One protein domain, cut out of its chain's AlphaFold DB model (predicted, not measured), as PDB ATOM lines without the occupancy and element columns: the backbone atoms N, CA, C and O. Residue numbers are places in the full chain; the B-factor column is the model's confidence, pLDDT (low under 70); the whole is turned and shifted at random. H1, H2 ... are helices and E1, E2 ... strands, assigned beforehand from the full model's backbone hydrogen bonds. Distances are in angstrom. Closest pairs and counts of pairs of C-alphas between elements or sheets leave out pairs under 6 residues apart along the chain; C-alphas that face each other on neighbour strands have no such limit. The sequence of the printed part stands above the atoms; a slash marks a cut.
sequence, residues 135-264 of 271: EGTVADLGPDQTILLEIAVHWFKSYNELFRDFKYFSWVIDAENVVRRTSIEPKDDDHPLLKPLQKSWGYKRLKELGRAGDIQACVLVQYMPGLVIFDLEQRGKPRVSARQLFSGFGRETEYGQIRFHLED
ATOM      1  N   GLU A 135     192.954 218.866 196.575       83.62
ATOM      2  CA  GLU A 135     193.651 217.600 196.819       83.62
ATOM      3  C   GLU A 135     194.546 217.273 195.627       83.62
ATOM      4  O   GLU A 135     194.060 217.120 194.508       83.62
ATOM      5  N   GLY A 136     195.848 217.207 195.869       88.44
ATOM      6  CA  GLY A 136     196.822 216.861 194.848       88.44
ATOM      7  C   GLY A 136     197.356 215.454 194.994       88.44
ATOM      8  O   GLY A 136     196.811 214.586 195.677       88.44
ATOM      9  N   THR A 137     198.487 215.251 194.344       91.44
ATOM     10  CA  THR A 137     199.175 213.978 194.212       91.44
ATOM     11  C   THR A 137     200.681 214.177 194.356       91.44
ATOM     12  O   THR A 137     201.181 215.299 194.400       91.44
ATOM     13  N   VAL A 138     201.429 213.074 194.367       91.62
ATOM     14  CA  VAL A 138     202.901 213.109 194.325       91.62
ATOM     15  C   VAL A 138     203.418 213.891 193.107       91.62
ATOM     16  O   VAL A 138     204.452 214.538 193.202       91.62
ATOM     17  N   ALA A 139     202.696 213.875 191.979       92.50
ATOM     18  CA  ALA A 139     203.106 214.567 190.755       92.50
ATOM     19  C   ALA A 139     203.063 216.101 190.872       92.50
ATOM     20  O   ALA A 139     203.666 216.791 190.053       92.50
ATOM     21  N   ASP A 140     202.363 216.632 191.878       91.12
ATOM     22  CA  ASP A 140     202.306 218.066 192.149       91.12
ATOM     23  C   ASP A 140     203.533 218.578 192.924       91.12
ATOM     24  O   ASP A 140     203.742 219.790 193.015       91.12
ATOM     25  N   LEU A 141     204.352 217.677 193.481       93.25
ATOM     26  CA  LEU A 141     205.565 218.055 194.198       93.25
ATOM     27  C   LEU A 141     206.612 218.617 193.234       93.25
ATOM     28  O   LEU A 141     206.921 218.047 192.187       93.25
ATOM     29  N   GLY A 142     207.222 219.731 193.630       94.25
ATOM     30  CA  GLY A 142     208.469 220.181 193.035       94.25
ATOM     31  C   GLY A 142     209.652 219.260 193.379       94.25
ATOM     32  O   GLY A 142     209.558 218.420 194.284       94.25
ATOM     33  N   PRO A 143     210.788 219.409 192.674       95.19
ATOM     34  CA  PRO A 143     211.976 218.584 192.897       95.19
ATOM     35  C   PRO A 143     212.499 218.699 194.335       95.19
ATOM     36  O   PRO A 143     212.758 217.687 194.981       95.19
ATOM     37  N   ASP A 144     212.560 219.917 194.872       96.19
ATOM     38  CA  ASP A 144     213.053 220.164 196.227       96.19
ATOM     39  C   ASP A 144     212.065 219.670 197.284       96.19
ATOM     40  O   ASP A 144     212.463 219.084 198.290       96.19
ATOM     41  N   GLN A 145     210.762 219.844 197.035       96.31
ATOM     42  CA  GLN A 145     209.712 219.300 197.902       96.31
ATOM     43  C   GLN A 145     209.772 217.770 197.947       96.31
ATOM     44  O   GLN A 145     209.597 217.182 199.009       96.31
ATOM     45  N   THR A 146     210.066 217.118 196.822       96.75
ATOM     46  CA  THR A 146     210.220 215.658 196.762       96.75
ATOM     47  C   THR A 146     211.381 215.197 197.638       96.75
ATOM     48  O   THR A 146     211.186 214.364 198.523       96.75
ATOM     49  N   ILE A 147     212.558 215.808 197.468       95.75
ATOM     50  CA  ILE A 147     213.756 215.500 198.264       95.75
ATOM     51  C   ILE A 147     213.476 215.696 199.758       95.75
ATOM     52  O   ILE A 147     213.775 214.832 200.584       95.75
ATOM     53  N   LEU A 148     212.885 216.834 200.121       95.50
ATOM     54  CA  LEU A 148     212.611 217.162 201.515       95.50
ATOM     55  C   LEU A 148     211.561 216.238 202.140       95.50
ATOM     56  O   LEU A 148     211.710 215.872 203.306       95.50
ATOM     57  N   LEU A 149     210.539 215.826 201.388       95.88
ATOM     58  CA  LEU A 149     209.540 214.872 201.864       95.88
ATOM     59  C   LEU A 149     210.160 213.499 202.134       95.88
ATOM     60  O   LEU A 149     209.900 212.921 203.187       95.88
ATOM     61  N   GLU A 150     210.993 212.984 201.228       94.69
ATOM     62  CA  GLU A 150     211.680 211.699 201.416       94.69
ATOM     63  C   GLU A 150     212.546 211.704 202.678       94.69
ATOM     64  O   GLU A 150     212.457 210.792 203.506       94.69
ATOM     65  N   ILE A 151     213.328 212.772 202.869       92.31
ATOM     66  CA  ILE A 151     214.164 212.966 204.057       92.31
ATOM     67  C   ILE A 151     213.297 213.019 205.315       92.31
ATOM     68  O   ILE A 151     213.583 212.322 206.291       92.31
ATOM     69  N   ALA A 152     212.229 213.817 205.295       91.50
ATOM     70  CA  ALA A 152     211.370 213.996 206.454       91.50
ATOM     71  C   ALA A 152     210.639 212.709 206.848       91.50
ATOM     72  O   ALA A 152     210.606 212.362 208.028       91.50
ATOM     73  N   VAL A 153     210.101 211.974 205.871       92.38
ATOM     74  CA  VAL A 153     209.424 210.691 206.094       92.38
ATOM     75  C   VAL A 153     210.397 209.656 206.645       92.38
ATOM     76  O   VAL A 153     210.061 208.972 207.611       92.38
ATOM     77  N   HIS A 154     211.595 209.547 206.065       90.62
ATOM     78  CA  HIS A 154     212.615 208.614 206.534       90.62
ATOM     79  C   HIS A 154     212.950 208.861 208.008       90.62
ATOM     80  O   HIS A 154     212.809 207.961 208.837       90.62
ATOM     81  N   TRP A 155     213.315 210.097 208.354       87.06
ATOM     82  CA  TRP A 155     213.710 210.431 209.719       87.06
ATOM     83  C   TRP A 155     212.555 210.356 210.711       87.06
ATOM     84  O   TRP A 155     212.757 209.866 211.821       87.06
ATOM     85  N   PHE A 156     211.347 210.776 210.332       86.19
ATOM     86  CA  PHE A 156     210.173 210.631 211.191       86.19
ATOM     87  C   PHE A 156     209.926 209.164 211.557       86.19
ATOM     88  O   PHE A 156     209.806 208.838 212.739       86.19
ATOM     89  N   LYS A 157     209.927 208.267 210.563       87.31
ATOM     90  CA  LYS A 157     209.712 206.833 210.788       87.31
ATOM     91  C   LYS A 157     210.808 206.221 211.650       87.31
ATOM     92  O   LYS A 157     210.488 205.565 212.636       87.31
ATOM     93  N   SER A 158     212.076 206.508 211.355       84.44
ATOM     94  CA  SER A 158     213.197 205.995 212.149       84.44
ATOM     95  C   SER A 158     213.159 206.469 213.605       84.44
ATOM     96  O   SER A 158     213.457 205.691 214.504       84.44
ATOM     97  N   TYR A 159     212.775 207.720 213.878       81.06
ATOM     98  CA  TYR A 159     212.648 208.206 215.258       81.06
ATOM     99  C   TYR A 159     211.471 207.569 215.997       81.06
ATOM    100  O   TYR A 159     211.619 207.192 217.162       81.06
ATOM    101  N   ASN A 160     210.335 207.414 215.314       78.81
ATOM    102  CA  ASN A 160     209.145 206.791 215.880       78.81
ATOM    103  C   ASN A 160     209.376 205.297 216.191       78.81
ATOM    104  O   ASN A 160     209.035 204.833 217.275       78.81
ATOM    105  N   GLU A 161     210.041 204.562 215.295       78.19
ATOM    106  CA  GLU A 161     210.442 203.157 215.499       78.19
ATOM    107  C   GLU A 161     211.429 202.981 216.661       78.19
ATOM    108  O   GLU A 161     211.406 201.969 217.360       78.19
ATOM    109  N   LEU A 162     212.283 203.981 216.899       72.06
ATOM    110  CA  LEU A 162     213.241 203.991 218.006       72.06
ATOM    111  C   LEU A 162     212.651 204.531 219.320       72.06
ATOM    112  O   LEU A 162     213.402 204.670 220.288       72.06
ATOM    113  N   PHE A 163     211.348 204.842 219.367       66.69
ATOM    114  CA  PHE A 163     210.659 205.445 220.519       66.69
ATOM    115  C   PHE A 163     211.386 206.677 221.085       66.69
ATOM    116  O   PHE A 163     211.434 206.886 222.299       66.69
ATOM    117  N   ARG A 164     211.999 207.477 220.209       65.56
ATOM    118  CA  ARG A 164     212.696 208.706 220.598       65.56
ATOM    119  C   ARG A 164     211.740 209.887 220.540       65.56
ATOM    120  O   ARG A 164     210.919 209.972 219.630       65.56
ATOM    121  N   ASP A 165     211.912 210.839 221.453       64.56
ATOM    122  CA  ASP A 165     211.226 212.124 221.353       64.56
ATOM    123  C   ASP A 165     211.598 212.795 220.025       64.56
ATOM    124  O   ASP A 165     212.777 212.967 219.692       64.56
ATOM    125  N   PHE A 166     210.587 213.146 219.236       64.56
ATOM    126  CA  PHE A 166     210.797 213.773 217.941       64.56
ATOM    127  C   PHE A 166     211.139 215.256 218.139       64.56
ATOM    128  O   PHE A 166     210.269 216.091 218.371       64.56
ATOM    129  N   LYS A 167     212.438 215.574 218.065       61.66
ATOM    130  CA  LYS A 167     212.995 216.916 218.323       61.66
ATOM    131  C   LYS A 167     213.264 217.750 217.061       61.66
ATOM    132  O   LYS A 167     213.801 218.853 217.152       61.66
ATOM    133  N   TYR A 168     212.947 217.235 215.873       63.84
ATOM    134  CA  TYR A 168     213.338 217.852 214.600       63.84
ATOM    135  C   TYR A 168     212.138 218.492 213.916       63.84
ATOM    136  O   TYR A 168     211.214 217.814 213.494       63.84
ATOM    137  N   PHE A 169     212.151 219.817 213.820       69.38
ATOM    138  CA  PHE A 169     210.985 220.584 213.382       69.38
ATOM    139  C   PHE A 169     210.959 220.796 211.867       69.38
ATOM    140  O   PHE A 169     209.888 220.801 211.269       69.38
ATOM    141  N   SER A 170     212.125 220.932 211.229       85.19
ATOM    142  CA  SER A 170     212.184 221.184 209.789       85.19
ATOM    143  C   SER A 170     213.529 220.861 209.144       85.19
ATOM    144  O   SER A 170     214.591 220.953 209.772       85.19
ATOM    145  N   TRP A 171     213.463 220.553 207.850       90.56
ATOM    146  CA  TRP A 171     214.600 220.516 206.930       90.56
ATOM    147  C   TRP A 171     214.432 221.591 205.863       90.56
ATOM    148  O   TRP A 171     213.316 221.981 205.526       90.56
ATOM    149  N   VAL A 172     215.546 222.100 205.354       92.12
ATOM    150  CA  VAL A 172     215.594 223.210 204.400       92.12
ATOM    151  C   VAL A 172     216.637 222.926 203.335       92.12
ATOM    152  O   VAL A 172     217.642 222.272 203.611       92.12
ATOM    153  N   ILE A 173     216.415 223.450 202.138       93.25
ATOM    154  CA  ILE A 173     217.445 223.568 201.109       93.25
ATOM    155  C   ILE A 173     217.805 225.049 201.043       93.25
ATOM    156  O   ILE A 173     216.944 225.898 200.793       93.25
ATOM    157  N   ASP A 174     219.062 225.356 201.345       91.00
ATOM    158  CA  ASP A 174     219.573 226.725 201.291       91.00
ATOM    159  C   ASP A 174     219.806 227.196 199.843       91.00
ATOM    160  O   ASP A 174     219.641 226.439 198.880       91.00
ATOM    161  N   ALA A 175     220.191 228.462 199.681       87.44
ATOM    162  CA  ALA A 175     220.531 229.053 198.384       87.44
ATOM    163  C   ALA A 175     221.718 228.366 197.670       87.44
ATOM    164  O   ALA A 175     221.907 228.538 196.467       87.44
ATOM    165  N   GLU A 176     222.514 227.575 198.393       88.81
ATOM    166  CA  GLU A 176     223.671 226.831 197.886       88.81
ATOM    167  C   GLU A 176     223.293 225.394 197.476       88.81
ATOM    168  O   GLU A 176     224.167 224.605 197.115       88.81
ATOM    169  N   ASN A 177     221.996 225.050 197.491       89.69
ATOM    170  CA  ASN A 177     221.455 223.705 197.252       89.69
ATOM    171  C   ASN A 177     221.905 222.655 198.281       89.69
ATOM    172  O   ASN A 177     221.908 221.454 197.998       89.69
ATOM    173  N   VAL A 178     222.276 223.075 199.490       90.75
ATOM    174  CA  VAL A 178     222.665 222.159 200.561       90.75
ATOM    175  C   VAL A 178     221.461 221.878 201.450       90.75
ATOM    176  O   VAL A 178     220.844 222.789 202.008       90.75
ATOM    177  N   VAL A 179     221.156 220.590 201.639       90.88
ATOM    178  CA  VAL A 179     220.153 220.174 202.623       90.88
ATOM    179  C   VAL A 179     220.706 220.401 204.022       90.88
ATOM    180  O   VAL A 179     221.728 219.837 204.426       90.88
ATOM    181  N   ARG A 180     219.983 221.203 204.791       88.56
ATOM    182  CA  ARG A 180     220.263 221.473 206.194       88.56
ATOM    183  C   ARG A 180     219.015 221.242 207.022       88.56
ATOM    184  O   ARG A 180     217.919 221.033 206.510       88.56
ATOM    185  N   ARG A 181     219.181 221.269 208.333       84.38
ATOM    186  CA  ARG A 181     218.074 221.114 209.279       84.38
ATOM    187  C   ARG A 181     218.017 222.259 210.271       84.38
ATOM    188  O   ARG A 181     219.011 222.944 210.519       84.38
ATOM    189  N   THR A 182     216.861 222.416 210.888       77.50
ATOM    190  CA  THR A 182     216.647 223.311 212.024       77.50
ATOM    191  C   THR A 182     216.137 222.482 213.199       77.50
ATOM    192  O   THR A 182     215.157 221.747 213.065       77.50
ATOM    193  N   SER A 183     216.801 222.592 214.347       72.38
ATOM    194  CA  SER A 183     216.365 221.958 215.598       72.38
ATOM    195  C   SER A 183     215.603 222.960 216.468       72.38
ATOM    196  O   SER A 183     215.901 224.157 216.429       72.38
ATOM    197  N   ILE A 184     214.645 222.480 217.262       65.19
ATOM    198  CA  ILE A 184     214.045 223.255 218.364       65.19
ATOM    199  C   ILE A 184     214.989 223.341 219.573       65.19
ATOM    200  O   ILE A 184     214.998 224.353 220.270       65.19
ATOM    201  N   GLU A 185     215.853 222.339 219.758       68.56
ATOM    202  CA  GLU A 185     216.840 222.229 220.836       68.56
ATOM    203  C   GLU A 185     218.243 222.065 220.222       68.56
ATOM    204  O   GLU A 185     218.725 220.952 220.034       68.56
ATOM    205  N   PRO A 186     218.931 223.156 219.858       66.75
ATOM    206  CA  PRO A 186     220.193 223.093 219.105       66.75
ATOM    207  C   PRO A 186     221.395 222.668 219.943       66.75
ATOM    208  O   PRO A 186     222.471 222.423 219.406       66.75
ATOM    209  N   LYS A 187     221.255 222.731 221.271       65.81
ATOM    210  CA  LYS A 187     222.321 222.402 222.213       65.81
ATOM    211  C   LYS A 187     222.463 220.889 222.359       65.81
ATOM    212  O   LYS A 187     223.581 220.425 222.541       65.81
ATOM    213  N   ASP A 188     221.360 220.162 222.192       66.38
ATOM    214  CA  ASP A 188     221.247 218.709 222.377       66.38
ATOM    215  C   ASP A 188     221.109 217.987 221.032       66.38
ATOM    216  O   ASP A 188     220.407 216.992 220.885       66.38
ATOM    217  N   ASP A 189     221.731 218.568 220.016       67.81
ATOM    218  CA  ASP A 189     221.433 218.307 218.625       67.81
ATOM    219  C   ASP A 189     222.488 217.395 217.998       67.81
ATOM    220  O   ASP A 189     223.532 217.849 217.522       67.81
ATOM    221  N   ASP A 190     222.220 216.093 218.040       67.50
ATOM    222  CA  ASP A 190     223.162 215.014 217.732       67.50
ATOM    223  C   ASP A 190     222.948 214.379 216.351       67.50
ATOM    224  O   ASP A 190     223.468 213.296 216.073       67.50
ATOM    225  N   HIS A 191     222.180 215.039 215.476       72.75
ATOM    226  CA  HIS A 191     221.771 214.453 214.206       72.75
ATOM    227  C   HIS A 191     222.981 213.911 213.413       72.75
ATOM    228  O   HIS A 191     223.884 214.676 213.060       72.75
ATOM    229  N   PRO A 192     222.978 212.621 213.029       70.38
ATOM    230  CA  PRO A 192     224.199 211.922 212.626       70.38
ATOM    231  C   PRO A 192     224.751 212.349 211.258       70.38
ATOM    232  O   PRO A 192     225.939 212.180 211.003       70.38
ATOM    233  N   LEU A 193     223.896 212.874 210.368       76.06
ATOM    234  CA  LEU A 193     224.264 213.152 208.968       76.06
ATOM    235  C   LEU A 193     224.091 214.615 208.528       76.06
ATOM    236  O   LEU A 193     224.948 215.160 207.836       76.06
ATOM    237  N   LEU A 194     222.983 215.262 208.897       79.19
ATOM    238  CA  LEU A 194     222.623 216.587 208.394       79.19
ATOM    239  C   LEU A 194     223.119 217.713 209.303       79.19
ATOM    240  O   LEU A 194     222.866 217.728 210.511       79.19
ATOM    241  N   LYS A 195     223.783 218.694 208.682       78.88
ATOM    242  CA  LYS A 195     224.298 219.886 209.360       78.88
ATOM    243  C   LYS A 195     223.153 220.837 209.737       78.88
ATOM    244  O   LYS A 195     222.203 220.994 208.962       78.88
ATOM    245  N   PRO A 196     223.240 221.518 210.891       78.62
ATOM    246  CA  PRO A 196     222.296 222.575 211.224       78.62
ATOM    247  C   PRO A 196     222.483 223.776 210.280       78.62
ATOM    248  O   PRO A 196     223.615 224.179 210.009       78.62
ATOM    249  N   LEU A 197     221.385 224.368 209.792       76.38
ATOM    250  CA  LEU A 197     221.430 225.634 209.040       76.38
ATOM    251  C   LEU A 197     221.926 226.767 209.948       76.38
ATOM    252  O   LEU A 197     222.782 227.554 209.555       76.38
ATOM    253  N   GLN A 198     221.427 226.797 211.186       68.56
ATOM    254  CA  GLN A 198     221.868 227.644 212.298       68.56
ATOM    255  C   GLN A 198     221.669 226.868 213.615       68.56
ATOM    256  O   GLN A 198     220.967 225.854 213.627       68.56
ATOM    257  N   LYS A 199     222.274 227.313 214.730       63.28
ATOM    258  CA  LYS A 199     222.121 226.703 216.071       63.28
ATOM    259  C   LYS A 199     220.702 226.936 216.657       63.28
ATOM    260  O   LYS A 199     220.605 227.496 217.736       63.28
ATOM    261  N   SER A 200     219.666 226.426 215.973       58.69
ATOM    262  CA  SER A 200     218.186 226.483 216.129       58.69
ATOM    263  C   SER A 200     217.435 227.587 215.374       58.69
ATOM    264  O   SER A 200     218.046 228.568 214.961       58.69
ATOM    265  N   TRP A 201     216.102 227.405 215.241       62.94
ATOM    266  CA  TRP A 201     214.971 228.350 215.485       62.94
ATOM    267  C   TRP A 201     213.719 227.944 214.662       62.94
ATOM    268  O   TRP A 201     213.847 227.325 213.610       62.94
ATOM    269  N   GLY A 202     212.511 228.253 215.170       67.81
ATOM    270  CA  GLY A 202     211.211 227.746 214.678       67.81
ATOM    271  C   GLY A 202     210.524 228.561 213.567       67.81
ATOM    272  O   GLY A 202     211.151 229.349 212.867       67.81
ATOM    273  N   TYR A 203     209.202 228.394 213.439       75.75
ATOM    274  CA  TYR A 203     208.344 228.893 212.346       75.75
ATOM    275  C   TYR A 203     208.645 230.332 211.865       75.75
ATOM    276  O   TYR A 203     208.799 230.581 210.670       75.75
ATOM    277  N   LYS A 204     208.791 231.293 212.791       79.88
ATOM    278  CA  LYS A 204     209.081 232.702 212.455       79.88
ATOM    279  C   LYS A 204     210.372 232.855 211.642       79.88
ATOM    280  O   LYS A 204     210.425 233.676 210.730       79.88
ATOM    281  N   ARG A 205     211.400 232.064 211.956       81.00
ATOM    282  CA  ARG A 205     212.709 232.150 211.306       81.00
ATOM    283  C   ARG A 205     212.682 231.587 209.889       81.00
ATOM    284  O   ARG A 205     213.285 232.189 209.012       81.00
ATOM    285  N   LEU A 206     211.952 230.493 209.653       85.06
ATOM    286  CA  LEU A 206     211.747 229.960 208.298       85.06
ATOM    287  C   LEU A 206     211.143 231.025 207.379       85.06
ATOM    288  O   LEU A 206     211.624 231.223 206.269       85.06
ATOM    289  N   LYS A 207     210.164 231.785 207.886       84.12
ATOM    290  CA  LYS A 207     209.559 232.903 207.155       84.12
ATOM    291  C   LYS A 207     210.553 234.023 206.838       84.12
ATOM    292  O   LYS A 207     210.530 234.571 205.744       84.12
ATOM    293  N   GLU A 208     211.414 234.383 207.790       86.25
ATOM    294  CA  GLU A 208     212.466 235.388 207.572       86.25
ATOM    295  C   GLU A 208     213.470 234.931 206.505       86.25
ATOM    296  O   GLU A 208     213.767 235.693 205.590       86.25
ATOM    297  N   LEU A 209     213.948 233.687 206.598       87.62
ATOM    298  CA  LEU A 209     214.911 233.107 205.658       87.62
ATOM    299  C   LEU A 209     214.319 232.958 204.251       87.62
ATOM    300  O   LEU A 209     214.983 233.272 203.266       87.62
ATOM    301  N   GLY A 210     213.060 232.516 204.149       87.25
ATOM    302  CA  GLY A 210     212.354 232.388 202.872       87.25
ATOM    303  C   GLY A 210     212.198 233.734 202.166       87.25
ATOM    304  O   GLY A 210     212.489 233.848 200.974       87.25
ATOM    305  N   ARG A 211     211.840 234.783 202.919       86.75
ATOM    306  CA  ARG A 211     211.745 236.163 202.412       86.75
ATOM    307  C   ARG A 211     213.093 236.765 202.027       86.75
ATOM    308  O   ARG A 211     213.164 237.489 201.046       86.75
ATOM    309  N   ALA A 212     214.147 236.476 202.788       87.88
ATOM    310  CA  ALA A 212     215.494 236.960 202.491       87.88
ATOM    311  C   ALA A 212     216.126 236.276 201.265       87.88
ATOM    312  O   ALA A 212     217.094 236.794 200.715       87.88
ATOM    313  N   GLY A 213     215.585 235.133 200.827       87.50
ATOM    314  CA  GLY A 213     216.171 234.338 199.747       87.50
ATOM    315  C   GLY A 213     217.245 233.353 200.209       87.50
ATOM    316  O   GLY A 213     217.822 232.663 199.375       87.50
ATOM    317  N   ASP A 214     217.478 233.240 201.518       89.69
ATOM    318  CA  ASP A 214     218.506 232.367 202.100       89.69
ATOM    319  C   ASP A 214     218.147 230.875 201.987       89.69
ATOM    320  O   ASP A 214     219.020 230.005 202.031       89.69
ATOM    321  N   ILE A 215     216.852 230.575 201.849       91.19
ATOM    322  CA  ILE A 215     216.335 229.234 201.568       91.19
ATOM    323  C   ILE A 215     215.443 229.252 200.326       91.19
ATOM    324  O   ILE A 215     214.695 230.206 200.075       91.19
ATOM    325  N   GLN A 216     215.515 228.168 199.559       92.94
ATOM    326  CA  GLN A 216     214.694 227.962 198.364       92.94
ATOM    327  C   GLN A 216     213.570 226.949 198.582       92.94
ATOM    328  O   GLN A 216     212.562 227.009 197.879       92.94
ATOM    329  N   ALA A 217     213.715 226.069 199.576       94.56
ATOM    330  CA  ALA A 217     212.687 225.119 199.966       94.56
ATOM    331  C   ALA A 217     212.778 224.756 201.453       94.56
ATOM    332  O   ALA A 217     213.855 224.800 202.056       94.56
ATOM    333  N   CYS A 218     211.653 224.363 202.044       93.69
ATOM    334  CA  CYS A 218     211.599 223.821 203.396       93.69
ATOM    335  C   CYS A 218     210.490 222.782 203.558       93.69
ATOM    336  O   CYS A 218     209.473 222.827 202.874       93.69
ATOM    337  N   VAL A 219     210.682 221.874 204.508       93.44
ATOM    338  CA  VAL A 219     209.634 221.005 205.037       93.44
ATOM    339  C   VAL A 219     209.525 221.235 206.529       93.44
ATOM    340  O   VAL A 219     210.527 221.178 207.242       93.44
ATOM    341  N   LEU A 220     208.309 221.483 206.992       90.75
ATOM    342  CA  LEU A 220     207.958 221.553 208.396       90.75
ATOM    343  C   LEU A 220     207.204 220.287 208.793       90.75
ATOM    344  O   LEU A 220     206.235 219.917 208.136       90.75
ATOM    345  N   VAL A 221     207.630 219.637 209.875       89.69
ATOM    346  CA  VAL A 221     206.952 218.445 210.394       89.69
ATOM    347  C   VAL A 221     206.111 218.805 211.602       89.69
ATOM    348  O   VAL A 221     206.614 219.310 212.605       89.69
ATOM    349  N   GLN A 222     204.826 218.485 211.523       86.75
ATOM    350  CA  GLN A 222     203.903 218.540 212.646       86.75
ATOM    351  C   GLN A 222     203.421 217.124 212.931       86.75
ATOM    352  O   GLN A 222     202.955 216.431 212.030       86.75
ATOM    353  N   TYR A 223     203.521 216.688 214.181       83.62
ATOM    354  CA  TYR A 223     203.036 215.377 214.583       83.62
ATOM    355  C   TYR A 223     202.047 215.512 215.734       83.62
ATOM    356  O   TYR A 223     202.181 216.361 216.616       83.62
ATOM    357  N   MET A 224     201.043 214.652 215.715       84.00
ATOM    358  CA  MET A 224     200.068 214.474 216.779       84.00
ATOM    359  C   MET A 224     199.689 212.992 216.851       84.00
ATOM    360  O   MET A 224     200.000 212.241 215.921       84.00
ATOM    361  N   PRO A 225     199.050 212.525 217.937       81.75
ATOM    362  CA  PRO A 225     198.643 211.128 218.040       81.75
ATOM    363  C   PRO A 225     197.845 210.674 216.806       81.75
ATOM    364  O   PRO A 225     196.753 211.174 216.544       81.75
ATOM    365  N   GLY A 226     198.421 209.743 216.042       86.00
ATOM    366  CA  GLY A 226     197.816 209.132 214.859       86.00
ATOM    367  C   GLY A 226     197.898 209.925 213.547       86.00
ATOM    368  O   GLY A 226     197.354 209.467 212.542       86.00
ATOM    369  N   LEU A 227     198.563 211.084 213.517       90.12
ATOM    370  CA  LEU A 227     198.719 211.895 212.306       90.12
ATOM    371  C   LEU A 227     200.070 212.612 212.276       90.12
ATOM    372  O   LEU A 227     200.461 213.285 213.229       90.12
ATOM    373  N   VAL A 228     200.749 212.523 211.137       91.56
ATOM    374  CA  VAL A 228     201.894 213.374 210.804       91.56
ATOM    375  C   VAL A 228     201.578 214.205 209.565       91.56
ATOM    376  O   VAL A 228     200.925 213.739 208.627       91.56
ATOM    377  N   ILE A 229     202.013 215.459 209.587       93.00
ATOM    378  CA  ILE A 229     201.856 216.438 208.520       93.00
ATOM    379  C   ILE A 229     203.250 216.945 208.153       93.00
ATOM    380  O   ILE A 229     204.004 217.389 209.017       93.00
ATOM    381  N   PHE A 230     203.564 216.897 206.864       94.38
ATOM    382  CA  PHE A 230     204.766 217.449 206.260       94.38
ATOM    383  C   PHE A 230     204.352 218.634 205.384       94.38
ATOM    384  O   PHE A 230     203.828 218.450 204.287       94.38
ATOM    385  N   ASP A 231     204.543 219.851 205.883       93.94
ATOM    386  CA  ASP A 231     204.249 221.077 205.147       93.94
ATOM    387  C   ASP A 231     205.471 221.501 204.335       93.94
ATOM    388  O   ASP A 231     206.484 221.925 204.884       93.94
ATOM    389  N   LEU A 232     205.364 221.357 203.022       95.00
ATOM    390  CA  LEU A 232     206.436 221.514 202.049       95.00
ATOM    391  C   LEU A 232     206.267 222.831 201.303       95.00
ATOM    392  O   LEU A 232     205.225 223.074 200.699       95.00
ATOM    393  N   GLU A 233     207.311 223.642 201.246       94.56
ATOM    394  CA  GLU A 233     207.355 224.849 200.427       94.56
ATOM    395  C   GLU A 233     208.596 224.862 199.553       94.56
ATOM    396  O   GLU A 233     209.661 224.406 199.961       94.56
ATOM    397  N   GLN A 234     208.436 225.392 198.345       93.75
ATOM    398  CA  GLN A 234     209.505 225.632 197.389       93.75
ATOM    399  C   GLN A 234     209.179 226.917 196.626       93.75
ATOM    400  O   GLN A 234     208.019 227.171 196.300       93.75
ATOM    401  N   ARG A 235     210.199 227.726 196.332       87.94
ATOM    402  CA  ARG A 235     210.040 228.978 195.580       87.94
ATOM    403  C   ARG A 235     209.375 228.733 194.223       87.94
ATOM    404  O   ARG A 235     209.738 227.789 193.519       87.94
ATOM    405  N   GLY A 236     208.404 229.569 193.855       86.06
ATOM    406  CA  GLY A 236     207.636 229.411 192.616       86.06
ATOM    407  C   GLY A 236     206.728 228.172 192.561       86.06
ATOM    408  O   GLY A 236     206.244 227.818 191.483       86.06
ATOM    409  N   LYS A 237     206.509 227.478 193.685       89.19
ATOM    410  CA  LYS A 237     205.620 226.313 193.792       89.19
ATOM    411  C   LYS A 237     204.558 226.535 194.870       89.19
ATOM    412  O   LYS A 237     204.784 227.300 195.803       89.19
ATOM    413  N   PRO A 238     203.397 225.863 194.770       88.75
ATOM    414  CA  PRO A 238     202.448 225.802 195.876       88.75
ATOM    415  C   PRO A 238     203.081 225.242 197.142       88.75
ATOM    416  O   PRO A 238     203.984 224.403 197.080       88.75
ATOM    417  N   ARG A 239     202.511 225.612 198.290       92.56
ATOM    418  CA  ARG A 239     202.725 224.842 199.510       92.56
ATOM    419  C   ARG A 239     202.002 223.508 199.372       92.56
ATOM    420  O   ARG A 239     200.858 223.463 198.923       92.56
ATOM    421  N   VAL A 240     202.644 222.421 199.777       94.44
ATOM    422  CA  VAL A 240     202.045 221.084 199.782       94.44
ATOM    423  C   VAL A 240     202.043 220.544 201.202       94.44
ATOM    424  O   VAL A 240     203.091 220.327 201.793       94.44
ATOM    425  N   SER A 241     200.861 220.306 201.759       94.50
ATOM    426  CA  SER A 241     200.680 219.624 203.037       94.50
ATOM    427  C   SER A 241     200.490 218.131 202.765       94.50
ATOM    428  O   SER A 241     199.414 217.695 202.345       94.50
ATOM    429  N   ALA A 242     201.550 217.345 202.953       95.88
ATOM    430  CA  ALA A 242     201.525 215.891 202.832       95.88
ATOM    431  C   ALA A 242     201.167 215.269 204.190       95.88
ATOM    432  O   ALA A 242     201.871 215.455 205.179       95.88
ATOM    433  N   ARG A 243     200.048 214.551 204.260       95.00
ATOM    434  CA  ARG A 243     199.447 214.079 205.514       95.00
ATOM    435  C   ARG A 243     199.396 212.563 205.540       95.00
ATOM    436  O   ARG A 243     198.930 211.951 204.581       95.00
ATOM    437  N   GLN A 244     199.832 211.965 206.642       94.62
ATOM    438  CA  GLN A 244     199.859 210.516 206.809       94.62
ATOM    439  C   GLN A 244     199.269 210.117 208.156       94.62
ATOM    440  O   GLN A 244     199.760 210.520 209.210       94.62
ATOM    441  N   LEU A 245     198.217 209.301 208.107       92.06
ATOM    442  CA  LEU A 245     197.690 208.640 209.295       92.06
ATOM    443  C   LEU A 245     198.596 207.473 209.680       92.06
ATOM    444  O   LEU A 245     199.147 206.797 208.807       92.06
ATOM    445  N   PHE A 246     198.715 207.220 210.977       88.81
ATOM    446  CA  PHE A 246     199.418 206.048 211.489       88.81
ATOM    447  C   PHE A 246     198.743 205.494 212.746       88.81
ATOM    448  O   PHE A 246     198.060 206.216 213.469       88.81
ATOM    449  N   SER A 247     198.921 204.202 213.006       84.31
ATOM    450  CA  SER A 247     198.351 203.512 214.165       84.31
ATOM    451  C   SER A 247     199.340 202.530 214.781       84.31
ATOM    452  O   SER A 247     200.185 201.975 214.087       84.31
ATOM    453  N   GLY A 248     199.198 202.301 216.088       69.75
ATOM    454  CA  GLY A 248     200.040 201.387 216.860       69.75
ATOM    455  C   GLY A 248     200.961 202.133 217.823       69.75
ATOM    456  O   GLY A 248     201.796 202.929 217.414       69.75
ATOM    457  N   PHE A 249     200.812 201.863 219.122       53.16
ATOM    458  CA  PHE A 249     201.796 202.226 220.141       53.16
ATOM    459  C   PHE A 249     202.460 200.937 220.633       53.16
ATOM    460  O   PHE A 249     201.807 200.099 221.252       53.16
ATOM    461  N   GLY A 250     203.762 200.779 220.374       57.25
ATOM    462  CA  GLY A 250     204.618 199.907 221.183       57.25
ATOM    463  C   GLY A 250     205.303 198.719 220.505       57.25
ATOM    464  O   GLY A 250     206.284 198.260 221.082       57.25
ATOM    465  N   ARG A 251     204.876 198.216 219.330       57.81
ATOM    466  CA  ARG A 251     205.631 197.135 218.638       57.81
ATOM    467  C   ARG A 251     205.695 197.218 217.114       57.81
ATOM    468  O   ARG A 251     206.776 197.005 216.586       57.81
ATOM    469  N   GLU A 252     204.619 197.598 216.428       70.56
ATOM    470  CA  GLU A 252     204.645 197.904 214.990       70.56
ATOM    471  C   GLU A 252     203.752 199.122 214.734       70.56
ATOM    472  O   GLU A 252     202.603 199.155 215.176       70.56
ATOM    473  N   THR A 253     204.309 200.156 214.094       82.62
ATOM    474  CA  THR A 253     203.524 201.306 213.627       82.62
ATOM    475  C   THR A 253     203.113 201.040 212.190       82.62
ATOM    476  O   THR A 253     203.966 200.920 211.310       82.62
ATOM    477  N   GLU A 254     201.814 200.984 211.940       87.25
ATOM    478  CA  GLU A 254     201.272 200.918 210.589       87.25
ATOM    479  C   GLU A 254     201.086 202.335 210.048       87.25
ATOM    480  O   GLU A 254     200.467 203.182 210.694       87.25
ATOM    481  N   TYR A 255     201.616 202.595 208.854       90.19
ATOM    482  CA  TYR A 255     201.500 203.886 208.180       90.19
ATOM    483  C   TYR A 255     200.532 203.772 207.003       90.19
ATOM    484  O   TYR A 255     200.740 202.965 206.097       90.19
ATOM    485  N   GLY A 256     199.502 204.616 206.990       90.94
ATOM    486  CA  GLY A 256     198.572 204.725 205.871       90.94
ATOM    487  C   GLY A 256     199.194 205.390 204.639       90.94
ATOM    488  O   GLY A 256     200.346 205.833 204.647       90.94
ATOM    489  N   GLN A 257     198.417 205.508 203.565       93.44
ATOM    490  CA  GLN A 257     198.833 206.251 202.375       93.44
ATOM    491  C   GLN A 257     198.947 207.757 202.674       93.44
ATOM    492  O   GLN A 257     198.110 208.322 203.380       93.44
ATOM    493  N   ILE A 258     199.970 208.408 202.111       95.50
ATOM    494  CA  ILE A 258     200.123 209.867 202.181       95.50
ATOM    495  C   ILE A 258     199.092 210.530 201.261       95.50
ATOM    496  O   ILE A 258     198.992 210.178 200.084       95.50
ATOM    497  N   ARG A 259     198.360 211.514 201.789       94.81
ATOM    498  CA  ARG A 259     197.471 212.402 201.025       94.81
ATOM    499  C   ARG A 259     198.100 213.778 200.876       94.81
ATOM    500  O   ARG A 259     198.717 214.271 201.817       94.81
ATOM    501  N   PHE A 260     197.922 214.402 199.719       93.25
ATOM    502  CA  PHE A 260     198.538 215.686 199.396       93.25
ATOM    503  C   PHE A 260     197.468 216.765 199.302       93.25
ATOM    504  O   PHE A 260     196.478 216.617 198.592       93.25
ATOM    505  N   HIS A 261     197.677 217.869 200.005       91.12
ATOM    506  CA  HIS A 261     196.807 219.034 199.940       91.12
ATOM    507  C   HIS A 261     197.637 220.224 199.501       91.12
ATOM    508  O   HIS A 261     198.598 220.582 200.179       91.12
ATOM    509  N   LEU A 262     197.280 220.825 198.373       91.00
ATOM    510  CA  LEU A 262     197.961 222.019 197.911       91.00
ATOM    511  C   LEU A 262     197.318 223.242 198.545       91.00
ATOM    512  O   LEU A 262     196.095 223.331 198.642       91.00
ATOM    513  N   GLU A 263     198.150 224.166 198.995       87.25
ATOM    514  CA  GLU A 263     197.788 225.383 199.708       87.25
ATOM    515  C   GLU A 263     198.613 226.563 199.170       87.25
ATOM    516  O   GLU A 263     199.587 226.395 198.428       87.25
ATOM    517  N   ASP A 264     198.212 227.781 199.527       84.00
ATOM    518  CA  ASP A 264     199.004 228.967 199.214       84.00
ATOM    519  C   ASP A 264     200.364 228.937 199.945       84.00
ATOM    520  O   ASP A 264     200.405 228.526 201.110       84.00
TER     521      ASP A 264
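What this domain is: This is residues 135 to 264 of the 271 residues of an uncharacterized protein of Novosphingobium tardaugens NBRC 16725 (UniProt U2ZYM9). One twisted sheet of six antiparallel strands forms a wall, with the long helix H1 packed over one face and the shorter helix H2 on the opposite face, over E1 and E3. A long loop, residues 184 to 202, lies at the E2 end of the sheet. The printed part has 130 residues, with two named helices and six named strands in the order H1 E1 E2 H2 E3 E4 E5 E6, and across the sheet the strands run E2 E1 E3 E4 E5 E6. The class is mixed, helices and strands. The whole is compact, with a radius of gyration of the C-alphas of 14.4 A and spans of 43 by 38 by 22 A.

Where its parts are: H1, residues 143 to 161, begins at C-alpha 143 (211.976, 218.584, 192.897) and is 27.4 A long. E1 is residues 168 to 174, 17.2 A, and E2 residues 179 to 183. H2 is residues 203 to 212, 14.6 A. E3, residues 215 to 224, is 26.7 A long, E4, residues 227 to 234, 23.0 A, and E5, residues 239 to 247, 26.2 A. E6, residues 259 to 263, ends at C-alpha 263 (197.788, 225.383, 199.708).

How they stand to each other: E2 and E6 are the edge strands. E1 and E2 form a hairpin, with N 180 and O 172 2.8 A apart. E1 is also antiparallel to E3, with N 219 and O 171 at 2.8 A. E3 E4 E5 E6 make a meander, each strand the antiparallel neighbour of the one before: N 220 and O 231 are 2.8 A apart, N 230 and O 242 2.8 A, and N 241 and O 261 2.8 A. H1 and H2 are on opposite faces, giving three layers, helices on both faces of a sheet. H1 touches E4, closest at the C-alphas of Gln 145 and Leu 232, 5.7 A, and E3, at those of Leu 148 and Val 219, 6.0 A. H2 runs along the strands at a height over the sheet of 9.3 A; its C-alpha 209 is 5.8 A from that of Ile 215 in E3, the closest pair. E2, H2 and E3 make a split strand-helix-strand unit, two strands running the same way with E1 between them, and a right-handed crossover. In both helices every O i to N i+4 pair is within hydrogen-bond range.

The domain as a whole: The C-alphas of Ala 212 and Arg 251, the two farthest apart, are 44.1 A apart. The printed part has no cut. The links E2 to H2 and E5 to E6 are long. The mean pLDDT of the printed part is 84.0; residues 163 to 169, 184 to 190, 198 to 202 and 248 to 251 are under 70.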